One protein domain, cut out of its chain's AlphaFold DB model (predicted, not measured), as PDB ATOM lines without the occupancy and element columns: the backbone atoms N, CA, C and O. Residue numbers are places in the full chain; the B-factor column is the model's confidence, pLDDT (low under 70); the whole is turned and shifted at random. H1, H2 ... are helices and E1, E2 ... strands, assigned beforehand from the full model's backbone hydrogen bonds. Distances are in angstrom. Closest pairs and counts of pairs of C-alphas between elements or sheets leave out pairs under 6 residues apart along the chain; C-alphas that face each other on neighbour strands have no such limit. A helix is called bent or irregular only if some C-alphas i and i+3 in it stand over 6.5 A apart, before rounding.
ATOM      1  N   GLU A  13      50.031 -19.297  23.928       92.12
ATOM      2  CA  GLU A  13      49.171 -20.434  23.598       92.12
ATOM      3  C   GLU A  13      48.406 -20.207  22.292       92.12
ATOM      4  O   GLU A  13      48.374 -21.083  21.422       92.12
ATOM      5  N   LEU A  14      47.839 -19.009  22.119       94.19
ATOM      6  CA  LEU A  14      47.154 -18.634  20.885       94.19
ATOM      7  C   LEU A  14      48.134 -18.621  19.709       94.19
ATOM      8  O   LEU A  14      47.841 -19.165  18.643       94.19
ATOM      9  N   LEU A  15      49.318 -18.040  19.900       96.12
ATOM     10  CA  LEU A  15      50.341 -17.998  18.857       96.12
ATOM     11  C   LEU A  15      50.869 -19.395  18.519       96.12
ATOM     12  O   LEU A  15      51.096 -19.689  17.347       96.12
ATOM     13  N   GLN A  16      51.020 -20.281  19.503       94.12
ATOM     14  CA  GLN A  16      51.395 -21.677  19.281       94.12
ATOM     15  C   GLN A  16      50.339 -22.410  18.444       94.12
ATOM     16  O   GLN A  16      50.693 -23.202  17.565       94.12
ATOM     17  N   TRP A  17      49.056 -22.132  18.666       92.38
ATOM     18  CA  TRP A  17      47.982 -22.683  17.843       92.38
ATOM     19  C   TRP A  17      48.031 -22.143  16.402       92.38
ATOM     20  O   TRP A  17      48.020 -22.926  15.447       92.38
ATOM     21  N   LEU A  18      48.191 -20.825  16.232       95.12
ATOM     22  CA  LEU A  18      48.305 -20.176  14.916       95.12
ATOM     23  C   LEU A  18      49.568 -20.585  14.143       95.12
ATOM     24  O   LEU A  18      49.561 -20.607  12.914       95.12
ATOM     25  N   ALA A  19      50.655 -20.927  14.837       93.88
ATOM     26  CA  ALA A  19      51.936 -21.274  14.228       93.88
ATOM     27  C   ALA A  19      51.889 -22.525  13.337       93.88
ATOM     28  O   ALA A  19      52.776 -22.685  12.497       93.88
ATOM     29  N   ARG A  20      50.895 -23.412  13.527       87.44
ATOM     30  CA  ARG A  20      50.734 -24.669  12.766       87.44
ATOM     31  C   ARG A  20      52.027 -25.493  12.696       87.44
ATOM     32  O   ARG A  20      52.427 -25.985  11.645       87.44
ATOM     33  N   GLY A  21      52.689 -25.627  13.842       89.81
ATOM     34  CA  GLY A  21      53.970 -26.311  13.975       89.81
ATOM     35  C   GLY A  21      54.846 -25.644  15.028       89.81
ATOM     36  O   GLY A  21      54.351 -25.111  16.019       89.81
ATOM     37  N   SER A  22      56.163 -25.659  14.818       93.69
ATOM     38  CA  SER A  22      57.106 -25.037  15.751       93.69
ATOM     39  C   SER A  22      56.857 -23.530  15.864       93.69
ATOM     40  O   SER A  22      57.068 -22.796  14.892       93.69
ATOM     41  N   LEU A  23      56.473 -23.054  17.055       95.19
ATOM     42  CA  LEU A  23      56.332 -21.621  17.314       95.19
ATOM     43  C   LEU A  23      57.667 -20.889  17.129       95.19
ATOM     44  O   LEU A  23      57.685 -19.812  16.548       95.19
ATOM     45  N   LYS A  24      58.799 -21.512  17.494       95.00
ATOM     46  CA  LYS A  24      60.148 -20.961  17.259       95.00
ATOM     47  C   LYS A  24      60.356 -20.507  15.817       95.00
ATOM     48  O   LYS A  24      60.884 -19.429  15.570       95.00
ATOM     49  N   GLN A  25      59.984 -21.364  14.869       94.19
ATOM     50  CA  GLN A  25      60.222 -21.126  13.446       94.19
ATOM     51  C   GLN A  25      59.158 -20.223  12.821       94.19
ATOM     52  O   GLN A  25      59.430 -19.551  11.829       94.19
ATOM     53  N   ASN A  26      57.958 -20.194  13.402       96.56
ATOM     54  CA  ASN A  26      56.796 -19.530  12.822       96.56
ATOM     55  C   ASN A  26      56.310 -18.314  13.618       96.56
ATOM     56  O   ASN A  26      55.264 -17.777  13.271       96.56
ATOM     57  N   LEU A  27      57.047 -17.834  14.628       97.56
ATOM     58  CA  LEU A  27      56.602 -16.760  15.525       97.56
ATOM     59  C   LEU A  27      56.110 -15.518  14.770       97.56
ATOM     60  O   LEU A  27      54.972 -15.106  14.955       97.56
ATOM     61  N   LEU A  28      56.913 -14.976  13.847       98.00
ATOM     62  CA  LEU A  28      56.511 -13.813  13.041       98.00
ATOM     63  C   LEU A  28      55.233 -14.069  12.236       98.00
ATOM     64  O   LEU A  28      54.400 -13.183  12.093       98.00
ATOM     65  N   ARG A  29      55.069 -15.282  11.694       98.31
ATOM     66  CA  ARG A  29      53.854 -15.640  10.958       98.31
ATOM     67  C   ARG A  29      52.663 -15.747  11.905       98.31
ATOM     68  O   ARG A  29      51.622 -15.200  11.586       98.31
ATOM     69  N   ALA A  30      52.817 -16.392  13.057       98.12
ATOM     70  CA  ALA A  30      51.756 -16.528  14.049       98.12
ATOM     71  C   ALA A  30      51.258 -15.159  14.537       98.12
ATOM     72  O   ALA A  30      50.053 -14.923  14.559       98.12
ATOM     73  N   VAL A  31      52.173 -14.229  14.837       98.38
ATOM     74  CA  VAL A  31      51.806 -12.855  15.213       98.38
ATOM     75  C   VAL A  31      51.115 -12.142  14.050       98.38
ATOM     76  O   VAL A  31      50.105 -11.475  14.250       98.38
ATOM     77  N   ARG A  32      51.589 -12.325  12.812       98.44
ATOM     78  CA  ARG A  32      50.938 -11.735  11.635       98.44
ATOM     79  C   ARG A  32      49.529 -12.285  11.408       98.44
ATOM     80  O   ARG A  32      48.631 -11.506  11.114       98.44
ATOM     81  N   LEU A  33      49.319 -13.591  11.587       98.38
ATOM     82  CA  LEU A  33      47.998 -14.225  11.533       98.38
ATOM     83  C   LEU A  33      47.069 -13.674  12.621       98.38
ATOM     84  O   LEU A  33      45.908 -13.418  12.336       98.38
ATOM     85  N   TRP A  34      47.572 -13.419  13.831       97.88
ATOM     86  CA  TRP A  34      46.788 -12.739  14.864       97.88
ATOM     87  C   TRP A  34      46.336 -11.339  14.413       97.88
ATOM     88  O   TRP A  34      45.152 -11.031  14.507       97.88
ATOM     89  N   VAL A  35      47.226 -10.528  13.823       97.75
ATOM     90  CA  VAL A  35      46.840  -9.207  13.287       97.75
ATOM     91  C   VAL A  35      45.831  -9.328  12.140       97.75
ATOM     92  O   VAL A  35      44.895  -8.533  12.063       97.75
ATOM     93  N   TRP A  36      45.963 -10.337  11.271       97.88
ATOM     94  CA  TRP A  36      44.942 -10.633  10.261       97.88
ATOM     95  C   TRP A  36      43.570 -10.864  10.905       97.88
ATOM     96  O   TRP A  36      42.592 -10.263  10.461       97.88
ATOM     97  N   LEU A  37      43.498 -11.675  11.965       96.50
ATOM     98  CA  LEU A  37      42.247 -11.937  12.684       96.50
ATOM     99  C   LEU A  37      41.666 -10.664  13.303       96.50
ATOM    100  O   LEU A  37      40.477 -10.412  13.125       96.50
ATOM    101  N   CYS A  38      42.489  -9.818  13.929       95.31
ATOM    102  CA  CYS A  38      42.047  -8.504  14.406       95.31
ATOM    103  C   CYS A  38      41.490  -7.638  13.267       95.31
ATOM    104  O   CYS A  38      40.436  -7.033  13.423       95.31
ATOM    105  N   SER A  39      42.140  -7.623  12.099       95.94
ATOM    106  CA  SER A  39      41.683  -6.802  10.969       95.94
ATOM    107  C   SER A  39      40.364  -7.273  10.354       95.94
ATOM    108  O   SER A  39      39.559  -6.457   9.913       95.94
ATOM    109  N   LEU A  40      40.133  -8.587  10.329       95.44
ATOM    110  CA  LEU A  40      38.985  -9.198   9.656       95.44
ATOM    111  C   LEU A  40      37.768  -9.351  10.580       95.44
ATOM    112  O   LEU A  40      36.630  -9.214  10.123       95.44
ATOM    113  N   TYR A  41      38.021  -9.642  11.856       93.81
ATOM    114  CA  TYR A  41      37.024 -10.048  12.850       93.81
ATOM    115  C   TYR A  41      37.032  -9.201  14.121       93.81
ATOM    116  O   TYR A  41      36.186  -9.414  14.984       93.81
ATOM    117  N   GLY A  42      37.999  -8.299  14.291       90.50
ATOM    118  CA  GLY A  42      38.064  -7.437  15.464       90.50
ATOM    119  C   GLY A  42      36.998  -6.348  15.459       90.50
ATOM    120  O   GLY A  42      36.165  -6.256  14.561       90.50
ATOM    121  N   GLU A  43      37.066  -5.493  16.472       82.62
ATOM    122  CA  GLU A  43      36.229  -4.304  16.602       82.62
ATOM    123  C   GLU A  43      37.099  -3.042  16.659       82.62
ATOM    124  O   GLU A  43      38.275  -3.078  17.031       82.62
ATOM    125  N   GLY A  44      36.505  -1.895  16.335       81.31
ATOM    126  CA  GLY A  44      37.144  -0.593  16.514       81.31
ATOM    127  C   GLY A  44      38.207  -0.284  15.460       81.31
ATOM    128  O   GLY A  44      38.008  -0.528  14.275       81.31
ATOM    129  N   GLN A  45      39.314   0.328  15.886       74.62
ATOM    130  CA  GLN A  45      40.299   0.941  14.981       74.62
ATOM    131  C   GLN A  45      41.165  -0.063  14.209       74.62
ATOM    132  O   GLN A  45      41.767   0.310  13.206       74.62
ATOM    133  N   ASP A  46      41.240  -1.313  14.664       77.44
ATOM    134  CA  ASP A  46      42.014  -2.355  13.981       77.44
ATOM    135  C   ASP A  46      41.216  -3.077  12.903       77.44
ATOM    136  O   ASP A  46      41.814  -3.658  11.996       77.44
ATOM    137  N   GLN A  47      39.885  -3.045  12.997       89.62
ATOM    138  CA  GLN A  47      39.011  -3.650  12.008       89.62
ATOM    139  C   GLN A  47      39.056  -2.826  10.724       89.62
ATOM    140  O   GLN A  47      38.877  -1.607  10.734       89.62
ATOM    141  N   ILE A  48      39.249  -3.506   9.600       92.56
ATOM    142  CA  ILE A  48      39.141  -2.874   8.292       92.56
ATOM    143  C   ILE A  48      37.789  -3.198   7.662       92.56
ATOM    144  O   ILE A  48      37.244  -4.295   7.805       92.56
ATOM    145  N   PHE A  49      37.250  -2.236   6.921       90.62
ATOM    146  CA  PHE A  49      36.003  -2.424   6.195       90.62
ATOM    147  C   PHE A  49      36.278  -3.101   4.853       90.62
ATOM    148  O   PHE A  49      36.966  -2.550   3.994       90.62
ATOM    149  N   LEU A  50      35.724  -4.299   4.684       93.06
ATOM    150  CA  LEU A  50      35.771  -5.087   3.456       93.06
ATOM    151  C   LEU A  50      34.366  -5.581   3.105       93.06
ATOM    152  O   LEU A  50      33.547  -5.835   3.992       93.06
ATOM    153  N   GLU A  51      34.107  -5.739   1.808       91.88
ATOM    154  CA  GLU A  51      32.875  -6.342   1.295       91.88
ATOM    155  C   GLU A  51      32.748  -7.827   1.695       91.88
ATOM    156  O   GLU A  51      33.708  -8.462   2.152       91.88
ATOM    157  N   ASP A  52      31.552  -8.403   1.523       88.62
ATOM    158  CA  ASP A  52      31.365  -9.855   1.628       88.62
ATOM    159  C   ASP A  52      32.001 -10.539   0.409       88.62
ATOM    160  O   ASP A  52      31.412 -10.635  -0.668       88.62
ATOM    161  N   GLY A  53      33.248 -10.966   0.592       95.12
ATOM    162  CA  GLY A  53      34.110 -11.471  -0.468       95.12
ATOM    163  C   GLY A  53      35.180 -10.453  -0.836       95.12
ATOM    164  O   GLY A  53      34.913  -9.481  -1.539       95.12
ATOM    165  N   PHE A  54      36.415 -10.712  -0.419       97.50
ATOM    166  CA  PHE A  54      37.551  -9.826  -0.650       97.50
ATOM    167  C   PHE A  54      38.738 -10.567  -1.269       97.50
ATOM    168  O   PHE A  54      38.922 -11.776  -1.109       97.50
ATOM    169  N   THR A  55      39.576  -9.821  -1.979       97.19
ATOM    170  CA  THR A  55      40.875 -10.279  -2.469       97.19
ATOM    171  C   THR A  55      42.001  -9.769  -1.568       97.19
ATOM    172  O   THR A  55      41.834  -8.828  -0.790       97.19
ATOM    173  N   LEU A  56      43.206 -10.327  -1.721       96.31
ATOM    174  CA  LEU A  56      44.396  -9.772  -1.067       96.31
ATOM    175  C   LEU A  56      44.624  -8.295  -1.438       96.31
ATOM    176  O   LEU A  56      45.126  -7.530  -0.620       96.31
ATOM    177  N   ALA A  57      44.281  -7.882  -2.663       95.69
ATOM    178  CA  ALA A  57      44.438  -6.493  -3.084       95.69
ATOM    179  C   ALA A  57      43.498  -5.560  -2.306       95.69
ATOM    180  O   ALA A  57      43.945  -4.509  -1.851       95.69
ATOM    181  N   ASP A  58      42.249  -5.979  -2.096       96.88
ATOM    182  CA  ASP A  58      41.259  -5.215  -1.328       96.88
ATOM    183  C   ASP A  58      41.725  -5.034   0.117       96.88
ATOM    184  O   ASP A  58      41.807  -3.908   0.607       96.88
ATOM    185  N   TRP A  59      42.158  -6.127   0.760       97.12
ATOM    186  CA  TRP A  59      42.713  -6.066   2.111       97.12
ATOM    187  C   TRP A  59      43.939  -5.150   2.189       97.12
ATOM    188  O   TRP A  59      44.008  -4.292   3.062       97.12
ATOM    189  N   LYS A  60      44.891  -5.260   1.248       96.06
ATOM    190  CA  LYS A  60      46.094  -4.407   1.228       96.06
ATOM    191  C   LYS A  60      45.752  -2.922   1.106       96.06
ATOM    192  O   LYS A  60      46.398  -2.111   1.759       96.06
ATOM    193  N   ASN A  61      44.784  -2.579   0.257       95.44
ATOM    194  CA  ASN A  61      44.376  -1.193   0.027       95.44
ATOM    195  C   ASN A  61      43.689  -0.579   1.252       95.44
ATOM    196  O   ASN A  61      43.788   0.628   1.450       95.44
ATOM    197  N   ALA A  62      43.003  -1.394   2.053       95.75
ATOM    198  CA  ALA A  62      42.375  -0.956   3.292       95.75
ATOM    199  C   ALA A  62      43.349  -0.951   4.486       95.75
ATOM    200  O   ALA A  62      43.238  -0.104   5.366       95.75
ATOM    201  N   PHE A  63      44.307  -1.883   4.525       96.31
ATOM    202  CA  PHE A  63      45.205  -2.074   5.666       96.31
ATOM    203  C   PHE A  63      46.481  -1.226   5.615       96.31
ATOM    204  O   PHE A  63      46.996  -0.831   6.661       96.31
ATOM    205  N   PHE A  64      47.047  -0.969   4.435       96.38
ATOM    206  CA  PHE A  64      48.258  -0.155   4.297       96.38
ATOM    207  C   PHE A  64      47.924   1.302   3.966       96.38
ATOM    208  O   PHE A  64      46.862   1.600   3.425       96.38
ATOM    209  N   SER A  65      48.846   2.225   4.266       95.38
ATOM    210  CA  SER A  65      48.663   3.625   3.875       95.38
ATOM    211  C   SER A  65      48.733   3.786   2.351       95.38
ATOM    212  O   SER A  65      49.273   2.945   1.627       95.38
ATOM    213  N   SER A  66      48.202   4.898   1.840       94.75
ATOM    214  CA  SER A  66      48.149   5.195   0.399       94.75
ATOM    215  C   SER A  66      49.525   5.307  -0.271       94.75
ATOM    216  O   SER A  66      49.623   5.189  -1.493       94.75
ATOM    217  N   THR A  67      50.591   5.503   0.510       95.00
ATOM    218  CA  THR A  67      51.983   5.568   0.043       95.00
ATOM    219  C   THR A  67      52.624   4.182  -0.118       95.00
ATOM    220  O   THR A  67      53.754   4.082  -0.602       95.00
ATOM    221  N   HIS A  68      51.918   3.102   0.244       95.75
ATOM    222  CA  HIS A  68      52.456   1.749   0.207       95.75
ATOM    223  C   HIS A  68      52.764   1.259  -1.221       95.75
ATOM    224  O   HIS A  68      51.893   1.299  -2.099       95.75
ATOM    225  N   PRO A  69      53.976   0.725  -1.480       92.44
ATOM    226  CA  PRO A  69      54.347   0.212  -2.795       92.44
ATOM    227  C   PRO A  69      53.446  -0.940  -3.270       92.44
ATOM    228  O   PRO A  69      53.197  -1.906  -2.552       92.44
ATOM    229  N   LYS A  70      53.017  -0.897  -4.536       87.62
ATOM    230  CA  LYS A  70      52.122  -1.914  -5.131       87.62
ATOM    231  C   LYS A  70      52.839  -3.162  -5.678       87.62
ATOM    232  O   LYS A  70      52.187  -4.029  -6.250       87.62
ATOM    233  N   GLY A  71      54.159  -3.256  -5.513       86.62
ATOM    234  CA  GLY A  71      54.979  -4.348  -6.046       86.62
ATOM    235  C   GLY A  71      54.890  -5.672  -5.272       86.62
ATOM    236  O   GLY A  71      54.228  -5.788  -4.242       86.62
ATOM    237  N   GLU A  72      55.606  -6.674  -5.789       87.00
ATOM    238  CA  GLU A  72      55.700  -8.033  -5.226       87.00
ATOM    239  C   GLU A  72      56.826  -8.195  -4.190       87.00
ATOM    240  O   GLU A  72      56.784  -9.093  -3.342       87.00
ATOM    241  N   ALA A  73      57.847  -7.338  -4.283       91.94
ATOM    242  CA  ALA A  73      59.027  -7.366  -3.430       91.94
ATOM    243  C   ALA A  73      58.707  -6.941  -1.990       91.94
ATOM    244  O   ALA A  73      57.666  -6.345  -1.713       91.94
ATOM    245  N   ILE A  74      59.634  -7.221  -1.071       94.19
ATOM    246  CA  ILE A  74      59.566  -6.679   0.288       94.19
ATOM    247  C   ILE A  74      59.579  -5.144   0.190       94.19
ATOM    248  O   ILE A  74      60.523  -4.593  -0.386       94.19
ATOM    249  N   PRO A  75      58.572  -4.438   0.733       92.62
ATOM    250  CA  PRO A  75      58.516  -2.989   0.635       92.62
ATOM    251  C   PRO A  75      59.673  -2.374   1.422       92.62
ATOM    252  O   PRO A  75      59.871  -2.678   2.606       92.62
ATOM    253  N   GLN A  76      60.425  -1.477   0.785       94.00
ATOM    254  CA  GLN A  76      61.360  -0.613   1.505       94.00
ATOM    255  C   GLN A  76      60.598   0.248   2.521       94.00
ATOM    256  O   GLN A  76      59.378   0.428   2.428       94.00
ATOM    257  N   PHE A  77      61.314   0.741   3.526       94.31
ATOM    258  CA  PHE A  77      60.748   1.713   4.450       94.31
ATOM    259  C   PHE A  77      60.387   2.987   3.672       94.31
ATOM    260  O   PHE A  77      61.234   3.523   2.963       94.31
ATOM    261  N   HIS A  78      59.133   3.429   3.759       93.06
ATOM    262  CA  HIS A  78      58.608   4.542   2.953       93.06
ATOM    263  C   HIS A  78      57.749   5.518   3.759       93.06
ATOM    264  O   HIS A  78      57.751   6.707   3.467       93.06
ATOM    265  N   ASP A  79      57.029   5.029   4.767       94.88
ATOM    266  CA  ASP A  79      56.108   5.823   5.571       94.88
ATOM    267  C   ASP A  79      56.062   5.240   6.990       94.88
ATOM    268  O   ASP A  79      55.689   4.071   7.136       94.88
ATOM    269  N   PRO A  80      56.445   6.005   8.030       95.19
ATOM    270  CA  PRO A  80      56.419   5.532   9.413       95.19
ATOM    271  C   PRO A  80      55.005   5.220   9.919       95.19
ATOM    272  O   PRO A  80      54.866   4.426  10.843       95.19
ATOM    273  N   ASN A  81      53.963   5.797   9.310       95.00
ATOM    274  CA  ASN A  81      52.569   5.564   9.690       95.00
ATOM    275  C   ASN A  81      51.930   4.400   8.919       95.00
ATOM    276  O   ASN A  81      50.794   4.018   9.195       95.00
ATOM    277  N   CYS A  82      52.633   3.817   7.944       96.56
ATOM    278  CA  CYS A  82      52.138   2.640   7.248       96.56
ATOM    279  C   CYS A  82      52.208   1.421   8.171       96.56
ATOM    280  O   CYS A  82      53.242   1.149   8.779       96.56
ATOM    281  N   ASN A  83      51.161   0.595   8.197       96.50
ATOM    282  CA  ASN A  83      51.137  -0.625   9.012       96.50
ATOM    283  C   ASN A  83      52.286  -1.610   8.706       96.50
ATOM    284  O   ASN A  83      52.640  -2.430   9.555       96.50
ATOM    285  N   CYS A  84      52.926  -1.525   7.530       96.69
ATOM    286  CA  CYS A  84      54.123  -2.318   7.228       96.69
ATOM    287  C   CYS A  84      55.421  -1.791   7.859       96.69
ATOM    288  O   CYS A  84      56.444  -2.470   7.773       96.69
ATOM    289  N   ALA A  85      55.418  -0.574   8.408       97.25
ATOM    290  CA  ALA A  85      56.547   0.007   9.127       97.25
ATOM    291  C   ALA A  85      56.605  -0.464  10.584       97.25
ATOM    292  O   ALA A  85      57.706  -0.597  11.112       97.25
ATOM    293  N   LYS A  86      55.450  -0.783  11.187       97.62
ATOM    294  CA  LYS A  86      55.345  -1.287  12.562       97.62
ATOM    295  C   LYS A  86      56.157  -2.573  12.750       97.62
ATOM    296  O   LYS A  86      56.041  -3.532  11.971       97.62
ATOM    297  N   THR A  87      56.981  -2.582  13.790       98.38
ATOM    298  CA  THR A  87      57.742  -3.747  14.245       98.38
ATOM    299  C   THR A  87      56.815  -4.792  14.860       98.38
ATOM    300  O   THR A  87      55.629  -4.554  15.090       98.38
ATOM    301  N   THR A  88      57.337  -5.985  15.119       98.44
ATOM    302  CA  THR A  88      56.574  -7.042  15.789       98.44
ATOM    303  C   THR A  88      56.268  -6.642  17.236       98.44
ATOM    304  O   THR A  88      55.156  -6.883  17.703       98.44
ATOM    305  N   ALA A  89      57.201  -5.960  17.909       98.38
ATOM    306  CA  ALA A  89      56.983  -5.362  19.225       98.38
ATOM    307  C   ALA A  89      55.835  -4.338  19.218       98.38
ATOM    308  O   ALA A  89      54.958  -4.423  20.075       98.38
ATOM    309  N   ASP A  90      55.787  -3.438  18.227       97.88
ATOM    310  CA  ASP A  90      54.731  -2.413  18.117       97.88
ATOM    311  C   ASP A  90      53.325  -3.016  17.987       97.88
ATOM    312  O   ASP A  90      52.337  -2.378  18.343       97.88
ATOM    313  N   TRP A  91      53.213  -4.224  17.429       97.50
ATOM    314  CA  TRP A  91      51.941  -4.944  17.338       97.50
ATOM    315  C   TRP A  91      51.587  -5.676  18.632       97.50
ATOM    316  O   TRP A  91      50.432  -5.641  19.048       97.50
ATOM    317  N   LEU A  92      52.556  -6.351  19.255       97.62
ATOM    318  CA  LEU A  92      52.326  -7.150  20.462       97.62
ATOM    319  C   LEU A  92      52.065  -6.286  21.697       97.62
ATOM    320  O   LEU A  92      51.209  -6.627  22.510       97.62
ATOM    321  N   PHE A  93      52.791  -5.179  21.837       97.19
ATOM    322  CA  PHE A  93      52.809  -4.356  23.049       97.19
ATOM    323  C   PHE A  93      52.101  -3.011  22.864       97.19
ATOM    324  O   PHE A  93      52.328  -2.068  23.620       97.19
ATOM    325  N   ASP A  94      51.227  -2.926  21.859       94.56
ATOM    326  CA  ASP A  94      50.254  -1.844  21.753       94.56
ATOM    327  C   ASP A  94      49.395  -1.808  23.027       94.56
ATOM    328  O   ASP A  94      48.978  -2.853  23.530       94.56
ATOM    329  N   ALA A  95      49.104  -0.617  23.553       92.31
ATOM    330  CA  ALA A  95      48.398  -0.460  24.824       92.31
ATOM    331  C   ALA A  95      47.067  -1.234  24.880       92.31
ATOM    332  O   ALA A  95      46.669  -1.698  25.949       92.31
ATOM    333  N   LYS A  96      46.399  -1.425  23.735       90.50
ATOM    334  CA  LYS A  96      45.138  -2.177  23.646       90.50
ATOM    335  C   LYS A  96      45.274  -3.671  23.946       90.50
ATOM    336  O   LYS A  96      44.283  -4.298  24.304       90.50
ATOM    337  N   THR A  97      46.463  -4.258  23.782       92.69
ATOM    338  CA  THR A  97      46.675  -5.684  24.075       92.69
ATOM    339  C   THR A  97      46.774  -5.928  25.577       92.69
ATOM    340  O   THR A  97      46.543  -7.048  26.029       92.69
ATOM    341  N   GLY A  98      47.127  -4.896  26.356       94.88
ATOM    342  CA  GLY A  98      47.363  -4.999  27.796       94.88
ATOM    343  C   GLY A  98      48.540  -5.909  28.168       94.88
ATOM    344  O   GLY A  98      48.689  -6.256  29.339       94.88
ATOM    345  N   LEU A  99      49.361  -6.326  27.198       96.31
ATOM    346  CA  LEU A  99      50.486  -7.219  27.445       96.31
ATOM    347  C   LEU A  99      51.654  -6.455  28.066       96.31
ATOM    348  O   LEU A  99      52.129  -5.462  27.517       96.31
ATOM    349  N   ASN A 100      52.168  -6.974  29.180       97.12
ATOM    350  CA  ASN A 100      53.465  -6.565  29.694       97.12
ATOM    351  C   ASN A 100      54.574  -7.236  28.854       97.12
ATOM    352  O   ASN A 100      54.577  -8.470  28.747       97.12
ATOM    353  N   PRO A 101      55.517  -6.473  28.264       97.25
ATOM    354  CA  PRO A 101      56.568  -7.040  27.425       97.25
ATOM    355  C   PRO A 101      57.435  -8.087  28.125       97.25
ATOM    356  O   PRO A 101      57.720  -9.128  27.537       97.25
ATOM    357  N   GLU A 102      57.831  -7.845  29.373       96.94
ATOM    358  CA  GLU A 102      58.730  -8.737  30.110       96.94
ATOM    359  C   GLU A 102      58.028 -10.041  30.494       96.94
ATOM    360  O   GLU A 102      58.574 -11.123  30.267       96.94
ATOM    361  N   ASP A 103      56.783  -9.962  30.971       97.25
ATOM    362  CA  ASP A 103      55.994 -11.152  31.315       97.25
ATOM    363  C   ASP A 103      55.724 -12.017  30.077       97.25
ATOM    364  O   ASP A 103      55.864 -13.243  30.115       97.25
ATOM    365  N   TRP A 104      55.379 -11.385  28.950       97.56
ATOM    366  CA  TRP A 104      55.133 -12.098  27.698       97.56
ATOM    367  C   TRP A 104      56.407 -12.768  27.170       97.56
ATOM    368  O   TRP A 104      56.372 -13.943  26.794       97.56
ATOM    369  N   LYS A 105      57.550 -12.061  27.186       97.56
ATOM    370  CA  LYS A 105      58.854 -12.627  26.798       97.56
ATOM    371  C   LYS A 105      59.223 -13.806  27.697       97.56
ATOM    372  O   LYS A 105      59.632 -14.850  27.189       97.56
ATOM    373  N   HIS A 106      59.049 -13.664  29.012       96.50
ATOM    374  CA  HIS A 106      59.320 -14.729  29.974       96.50
ATOM    375  C   HIS A 106      58.462 -15.969  29.701       96.50
ATOM    376  O   HIS A 106      58.990 -17.078  29.599       96.50
ATOM    377  N   CYS A 107      57.155 -15.777  29.503       96.31
ATOM    378  CA  CYS A 107      56.235 -16.849  29.140       96.31
ATOM    379  C   CYS A 107      56.687 -17.549  27.851       96.31
ATOM    380  O   CYS A 107      56.879 -18.765  27.852       96.31
ATOM    381  N   LEU A 108      56.974 -16.801  26.778       96.44
ATOM    382  CA  LEU A 108      57.419 -17.377  25.506       96.44
ATOM    383  C   LEU A 108      58.685 -18.227  25.672       96.44
ATOM    384  O   LEU A 108      58.746 -19.356  25.179       96.44
ATOM    385  N   LEU A 109      59.685 -17.696  26.379       96.12
ATOM    386  CA  LEU A 109      60.973 -18.358  26.576       96.12
ATOM    387  C   LEU A 109      60.883 -19.589  27.489       96.12
ATOM    388  O   LEU A 109      61.708 -20.495  27.360       96.12
ATOM    389  N   SER A 110      59.867 -19.669  28.355       93.50
ATOM    390  CA  SER A 110      59.588 -20.872  29.151       93.50
ATOM    391  C   SER A 110      59.082 -22.052  28.307       93.50
ATOM    392  O   SER A 110      59.299 -23.209  28.668       93.50
ATOM    393  N   HIS A 111      58.461 -21.771  27.156       87.88
ATOM    394  CA  HIS A 111      57.933 -22.785  26.240       87.88
ATOM    395  C   HIS A 111      58.865 -23.073  25.059       87.88
ATOM    396  O   HIS A 111      58.834 -24.170  24.495       87.88
ATOM    397  N   VAL A 112      59.680 -22.096  24.651       91.25
ATOM    398  CA  VAL A 112      60.472 -22.164  23.422       91.25
ATOM    399  C   VAL A 112      61.836 -21.501  23.601       91.25
ATOM    400  O   VAL A 112      61.939 -20.333  23.950       91.25
ATOM    401  N   HIS A 113      62.910 -22.207  23.241       91.94
ATOM    402  CA  HIS A 113      64.253 -21.628  23.271       91.94
ATOM    403  C   HIS A 113      64.536 -20.737  22.044       91.94
ATOM    404  O   HIS A 113      64.824 -21.247  20.950       91.94
ATOM    405  N   ILE A 114      64.494 -19.414  22.233       93.06
ATOM    406  CA  ILE A 114      64.778 -18.383  21.219       93.06
ATOM    407  C   ILE A 114      65.882 -17.460  21.743       93.06
ATOM    408  O   ILE A 114      65.658 -16.686  22.663       93.06
ATOM    409  N   SER A 115      67.076 -17.535  21.157       90.88
ATOM    410  CA  SER A 115      68.238 -16.757  21.608       90.88
ATOM    411  C   SER A 115      68.276 -15.326  21.068       90.88
ATOM    412  O   SER A 115      68.947 -14.482  21.645       90.88
ATOM    413  N   ASN A 116      67.574 -15.044  19.969       94.62
ATOM    414  CA  ASN A 116      67.558 -13.743  19.297       94.62
ATOM    415  C   ASN A 116      66.158 -13.107  19.301       94.62
ATOM    416  O   ASN A 116      65.694 -12.588  18.286       94.62
ATOM    417  N   LEU A 117      65.450 -13.209  20.430       96.69
ATOM    418  CA  LEU A 117      64.064 -12.755  20.530       96.69
ATOM    419  C   LEU A 117      63.926 -11.254  20.253       96.69
ATOM    420  O   LEU A 117      63.055 -10.880  19.476       96.69
ATOM    421  N   ASP A 118      64.800 -10.412  20.805       97.06
ATOM    422  CA  ASP A 118      64.720  -8.961  20.588       97.06
ATOM    423  C   ASP A 118      64.912  -8.594  19.103       97.06
ATOM    424  O   ASP A 118      64.111  -7.851  18.545       97.06
ATOM    425  N   GLU A 119      65.851  -9.236  18.394       97.88
ATOM    426  CA  GLU A 119      66.002  -9.056  16.938       97.88
ATOM    427  C   GLU A 119      64.761  -9.489  16.146       97.88
ATOM    428  O   GLU A 119      64.492  -8.981  15.057       97.88
ATOM    429  N   ILE A 120      64.025 -10.493  16.633       97.81
ATOM    430  CA  ILE A 120      62.766 -10.915  16.016       97.81
ATOM    431  C   ILE A 120      61.686  -9.864  16.270       97.81
ATOM    432  O   ILE A 120      60.936  -9.542  15.349       97.81
ATOM    433  N   LEU A 121      61.622  -9.327  17.487       98.19
ATOM    434  CA  LEU A 121      60.654  -8.312  17.886       98.19
ATOM    435  C   LEU A 121      60.842  -6.996  17.111       98.19
ATOM    436  O   LEU A 121      59.847  -6.387  16.715       98.19
ATOM    437  N   ASP A 122      62.080  -6.639  16.768       98.25
ATOM    438  CA  ASP A 122      62.410  -5.442  15.979       98.25
ATOM    439  C   ASP A 122      62.076  -5.564  14.480       98.25
ATOM    440  O   ASP A 122      62.104  -4.583  13.730       98.25
ATOM    441  N   LYS A 123      61.728  -6.759  13.984       98.12
ATOM    442  CA  LYS A 123      61.382  -6.934  12.564       98.12
ATOM    443  C   LYS A 123      60.028  -6.316  12.242       98.12
ATOM    444  O   LYS A 123      59.038  -6.578  12.921       98.12
ATOM    445  N   ARG A 124      59.962  -5.606  11.112       97.94
ATOM    446  CA  ARG A 124      58.714  -5.125  10.497       97.94
ATOM    447  C   ARG A 124      57.797  -6.296  10.148       97.94
ATOM    448  O   ARG A 124      58.067  -7.026   9.193       97.94
ATOM    449  N   LEU A 125      56.701  -6.458  10.890       98.25
ATOM    450  CA  LEU A 125      55.861  -7.664  10.839       98.25
ATOM    451  C   LEU A 125      55.255  -7.908   9.447       98.25
ATOM    452  O   LEU A 125      55.257  -9.034   8.938       98.25
ATOM    453  N   PHE A 126      54.782  -6.826   8.824       97.69
ATOM    454  CA  PHE A 126      54.211  -6.800   7.474       97.69
ATOM    455  C   PHE A 126      55.194  -6.278   6.413       97.69
ATOM    456  O   PHE A 126      54.815  -6.063   5.263       97.69
ATOM    457  N   GLY A 127      56.474  -6.118   6.762       96.50
ATOM    458  CA  GLY A 127      57.562  -5.880   5.812       96.50
ATOM    459  C   GLY A 127      57.931  -7.158   5.055       96.50
ATOM    460  O   GLY A 127      59.074  -7.601   5.111       96.50
ATOM    461  N   VAL A 128      56.957  -7.782   4.387       97.00
ATOM    462  CA  VAL A 128      57.079  -9.083   3.713       97.00
ATOM    463  C   VAL A 128      56.595  -9.012   2.265       97.00
ATOM    464  O   VAL A 128      56.010  -8.023   1.834       97.00
ATOM    465  N   THR A 129      56.855 -10.064   1.489       96.88
ATOM    466  CA  THR A 129      56.406 -10.149   0.089       96.88
ATOM    467  C   THR A 129      54.893 -10.346  -0.014       96.88
ATOM    468  O   THR A 129      54.269 -10.899   0.895       96.88
ATOM    469  N   ARG A 130      54.302 -10.017  -1.173       95.94
ATOM    470  CA  ARG A 130      52.892 -10.348  -1.461       95.94
ATOM    471  C   ARG A 130      52.623 -11.851  -1.334       95.94
ATOM    472  O   ARG A 130      51.590 -12.235  -0.797       95.94
ATOM    473  N   ARG A 131      53.561 -12.702  -1.769       96.88
ATOM    474  CA  ARG A 131      53.448 -14.167  -1.648       96.88
ATOM    475  C   ARG A 131      53.316 -14.613  -0.191       96.88
ATOM    476  O   ARG A 131      52.549 -15.525   0.088       96.88
ATOM    477  N   SER A 132      54.033 -13.971   0.731       97.00
ATOM    478  CA  SER A 132      53.918 -14.261   2.165       97.00
ATOM    479  C   SER A 132      52.525 -13.924   2.697       97.00
ATOM    480  O   SER A 132      51.950 -14.742   3.401       97.00
ATOM    481  N   LEU A 133      51.965 -12.775   2.308       97.69
ATOM    482  CA  LEU A 133      50.604 -12.381   2.695       97.69
ATOM    483  C   LEU A 133      49.539 -13.309   2.095       97.69
ATOM    484  O   LEU A 133      48.585 -13.678   2.768       97.69
ATOM    485  N   GLN A 134      49.725 -13.735   0.843       97.31
ATOM    486  CA  GLN A 134      48.844 -14.715   0.206       97.31
ATOM    487  C   GLN A 134      48.870 -16.063   0.941       97.31
ATOM    488  O   GLN A 134      47.821 -16.672   1.130       97.31
ATOM    489  N   ALA A 135      50.054 -16.512   1.367       97.69
ATOM    490  CA  ALA A 135      50.196 -17.736   2.150       97.69
ATOM    491  C   ALA A 135      49.530 -17.620   3.531       97.69
ATOM    492  O   ALA A 135      48.977 -18.600   4.016       97.69
ATOM    493  N   ASP A 136      49.533 -16.438   4.155       98.31
ATOM    494  CA  ASP A 136      48.807 -16.234   5.412       98.31
ATOM    495  C   ASP A 136      47.290 -16.416   5.222       98.31
ATOM    496  O   ASP A 136      46.663 -17.115   6.012       98.31
ATOM    497  N   LEU A 137      46.704 -15.856   4.153       97.94
ATOM    498  CA  LEU A 137      45.280 -16.041   3.834       97.94
ATOM    499  C   LEU A 137      44.924 -17.513   3.590       97.94
ATOM    500  O   LEU A 137      43.893 -17.977   4.068       97.94
ATOM    501  N   GLN A 138      45.793 -18.254   2.897       97.62
ATOM    502  CA  GLN A 138      45.632 -19.699   2.705       97.62
ATOM    503  C   GLN A 138      45.653 -20.452   4.040       97.62
ATOM    504  O   GLN A 138      44.824 -21.322   4.268       97.62
ATOM    505  N   ILE A 139      46.544 -20.082   4.964       97.31
ATOM    506  CA  ILE A 139      46.579 -20.694   6.299       97.31
ATOM    507  C   ILE A 139      45.306 -20.374   7.089       97.31
ATOM    508  O   ILE A 139      44.781 -21.246   7.775       97.31
ATOM    509  N   LEU A 140      44.796 -19.143   7.007       97.19
ATOM    510  CA  LEU A 140      43.537 -18.774   7.661       97.19
ATOM    511  C   LEU A 140      42.349 -19.551   7.087       97.19
ATOM    512  O   LEU A 140      41.488 -19.977   7.852       97.19
ATOM    513  N   GLU A 141      42.328 -19.783   5.778       96.69
ATOM    514  CA  GLU A 141      41.356 -20.663   5.128       96.69
ATOM    515  C   GLU A 141      41.467 -22.107   5.645       96.69
ATOM    516  O   GLU A 141      40.483 -22.669   6.122       96.69
ATOM    517  N   GLU A 142      42.669 -22.687   5.665       95.31
ATOM    518  CA  GLU A 142      42.912 -24.044   6.184       95.31
ATOM    519  C   GLU A 142      42.545 -24.205   7.669       95.31
ATOM    520  O   GLU A 142      42.156 -25.287   8.114       95.31
ATOM    521  N   LEU A 143      42.692 -23.138   8.453       93.81
ATOM    522  CA  LEU A 143      42.306 -23.081   9.862       93.81
ATOM    523  C   LEU A 143      40.793 -22.893  10.069       93.81
ATOM    524  O   LEU A 143      40.338 -22.906  11.214       93.81
ATOM    525  N   GLY A 144      40.021 -22.706   8.995       94.81
ATOM    526  CA  GLY A 144      38.581 -22.469   9.049       94.81
ATOM    527  C   GLY A 144      38.200 -21.049   9.471       94.81
ATOM    528  O   GLY A 144      37.058 -20.817   9.851       94.81
ATOM    529  N   TRP A 145      39.137 -20.095   9.425       95.62
ATOM    530  CA  TRP A 145      38.836 -18.672   9.606       95.62
ATOM    531  C   TRP A 145      38.383 -18.008   8.319       95.62
ATOM    532  O   TRP A 145      37.891 -16.897   8.381       95.62
ATOM    533  N   LEU A 146      38.589 -18.605   7.155       97.06
ATOM    534  CA  LEU A 146      38.128 -18.058   5.884       97.06
ATOM    535  C   LEU A 146      37.575 -19.185   5.025       97.06
ATOM    536  O   LEU A 146      37.945 -20.343   5.186       97.06
ATOM    537  N   GLU A 147      36.725 -18.823   4.079       97.00
ATOM    538  CA  GLU A 147      36.295 -19.710   3.005       97.00
ATOM    539  C   GLU A 147      36.664 -19.085   1.666       97.00
ATOM    540  O   GLU A 147      36.421 -17.895   1.453       97.00
ATOM    541  N   ASN A 148      37.214 -19.876   0.746       94.56
ATOM    542  CA  ASN A 148      37.371 -19.442  -0.635       94.56
ATOM    543  C   ASN A 148      36.121 -19.799  -1.439       94.56
ATOM    544  O   ASN A 148      35.759 -20.970  -1.572       94.56
ATOM    545  N   ARG A 149      35.453 -18.780  -1.981       95.38
ATOM    546  CA  ARG A 149      34.320 -18.937  -2.895       95.38
ATOM    547  C   ARG A 149      34.593 -18.076  -4.114       95.38
ATOM    548  O   ARG A 149      34.914 -16.900  -3.980       95.38
ATOM    549  N   GLU A 150      34.515 -18.669  -5.301       90.50
ATOM    550  CA  GLU A 150      34.683 -17.940  -6.568       90.50
ATOM    551  C   GLU A 150      35.966 -17.079  -6.630       90.50
ATOM    552  O   GLU A 150      35.954 -15.965  -7.145       90.50
ATOM    553  N   GLN A 151      37.096 -17.594  -6.119       90.31
ATOM    554  CA  GLN A 151      38.397 -16.896  -6.079       90.31
ATOM    555  C   GLN A 151      38.463 -15.686  -5.129       90.31
ATOM    556  O   GLN A 151      39.418 -14.904  -5.188       90.31
ATOM    557  N   LYS A 152      37.490 -15.532  -4.228       96.81
ATOM    558  CA  LYS A 152      37.497 -14.532  -3.157       96.81
ATOM    559  C   LYS A 152      37.481 -15.199  -1.789       96.81
ATOM    560  O   LYS A 152      36.926 -16.282  -1.615       96.81
ATOM    561  N   TYR A 153      38.077 -14.523  -0.813       97.88
ATOM    562  CA  TYR A 153      38.004 -14.919   0.586       97.88
ATOM    563  C   TYR A 153      36.754 -14.336   1.228       97.88
ATOM    564  O   TYR A 153      36.475 -13.144   1.103       97.88
ATOM    565  N   HIS A 154      36.026 -15.171   1.953       97.31
ATOM    566  CA  HIS A 154      34.868 -14.788   2.741       97.31
ATOM    567  C   HIS A 154      35.139 -15.055   4.210       97.31
ATOM    568  O   HIS A 154      35.745 -16.065   4.577       97.31
ATOM    569  N   ARG A 155      34.651 -14.146   5.052       95.50
ATOM    570  CA  ARG A 155      34.652 -14.350   6.494       95.50
ATOM    571  C   ARG A 155      33.645 -15.438   6.862       95.50
ATOM    572  O   ARG A 155      32.542 -15.480   6.314       95.50
ATOM    573  N   VAL A 156      34.017 -16.317   7.787       94.06
ATOM    574  CA  VAL A 156      33.097 -17.309   8.350       94.06
ATOM    575  C   VAL A 156      32.168 -16.636   9.355       94.06
ATOM    576  O   VAL A 156      32.558 -15.712  10.064       94.06
TER     577      VAL A 156
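Overview. This is residues 13 to 156 of the 178 residues of an uncharacterized protein of Trichormus variabilis SAG 1403-4b (UniProt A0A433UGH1). One long helix, H2, runs through the middle of the domain, with H1, H4 and H7 packed on it; a small hairpin of strands, E1 and E2, sits beside H7 at one end, and H5 lies at the opposite end. Residues 94 to 99 stick out, and residues 64 to 87 form a long stretch with no named element. The printed part has 144 residues, with seven named helices in order, H1 to H7, followed by E1 and E2, which form one antiparallel sheet. The class is mostly helix. The whole is compact and rounded, with a radius of gyration of the C-alphas of 15.2 A and spans of 43 by 34 by 29 A.

Along the chain. E1 is residues 146 to 149, 9.6 A long, from C-alpha 146 at (38.128, -18.058, 5.884), and E2 is residues 152 to 155, 10.1 A long. H7, residues 130 to 142, is 18.6 A long. H2, residues 23 to 41, is 22.9 A long and ends with C-alpha 41 at (37.024, -10.048, 12.850); it is irregular, with C-alphas 25 and 28 8.2 A apart, and has a kink of 36 degrees near residue 30. H1, residues 13 to 18, begins with C-alpha 13 at (49.171, -20.434, 23.598) and is 8.7 A long. H3 is residues 56 to 63, 10.3 A; H4 residues 88 to 92, 6.3 A; H5 residues 101 to 111, 15.8 A; H6 residues 117 to 121, 6.2 A.

Arrangement. E1 and E2 form a hairpin, antiparallel at 140 degrees, with N 147 and O 154 at 3.0 A and N 154 and O 147 at 2.8 A, within hydrogen-bond range. The closest C-alphas of H7 and E1, Glu 141 and Glu 147, are 5.6 A apart. H2 is the hub, touching three helices. H7 touches it with residues 136 to 140 alone, about perpendicular at 78 degrees, the closest C-alphas being Leu 33 and Asp 136 at 6.5 A. H1 touches H2, about perpendicular at 83 degrees, closest at Leu 18 and Ala 30, 5.1 A between C-alphas. H4 touches H2, closest C-alphas Leu 28 and Thr 88 at 7.3 A. H4 and H6 only just touch, with 3 pairs of C-alphas within 8 A, the closest being Thr 88 and Leu 121 at 4.8 A. H3 is close to H7 but not clearly touching, Leu 56 and Gln 134 being 6.8 A apart at their C-alphas. H5 is near H1, with 6 pairs of C-alphas within 10 A. Every O i to N i+4 pair is within hydrogen-bond range in H1, H3, H4, H5, H6 and H7; in H2 13 of 15 are.

Size, cuts and confidence. The two C-alphas farthest apart, Glu 102 and Glu 150, are 44.8 A apart. The printed part has no cut. The links from H2 to H3 and from H3 to H4 are long, with 14 and 24 residues. The mean pLDDT of the printed part is 94.9, and no printed residue is under 70.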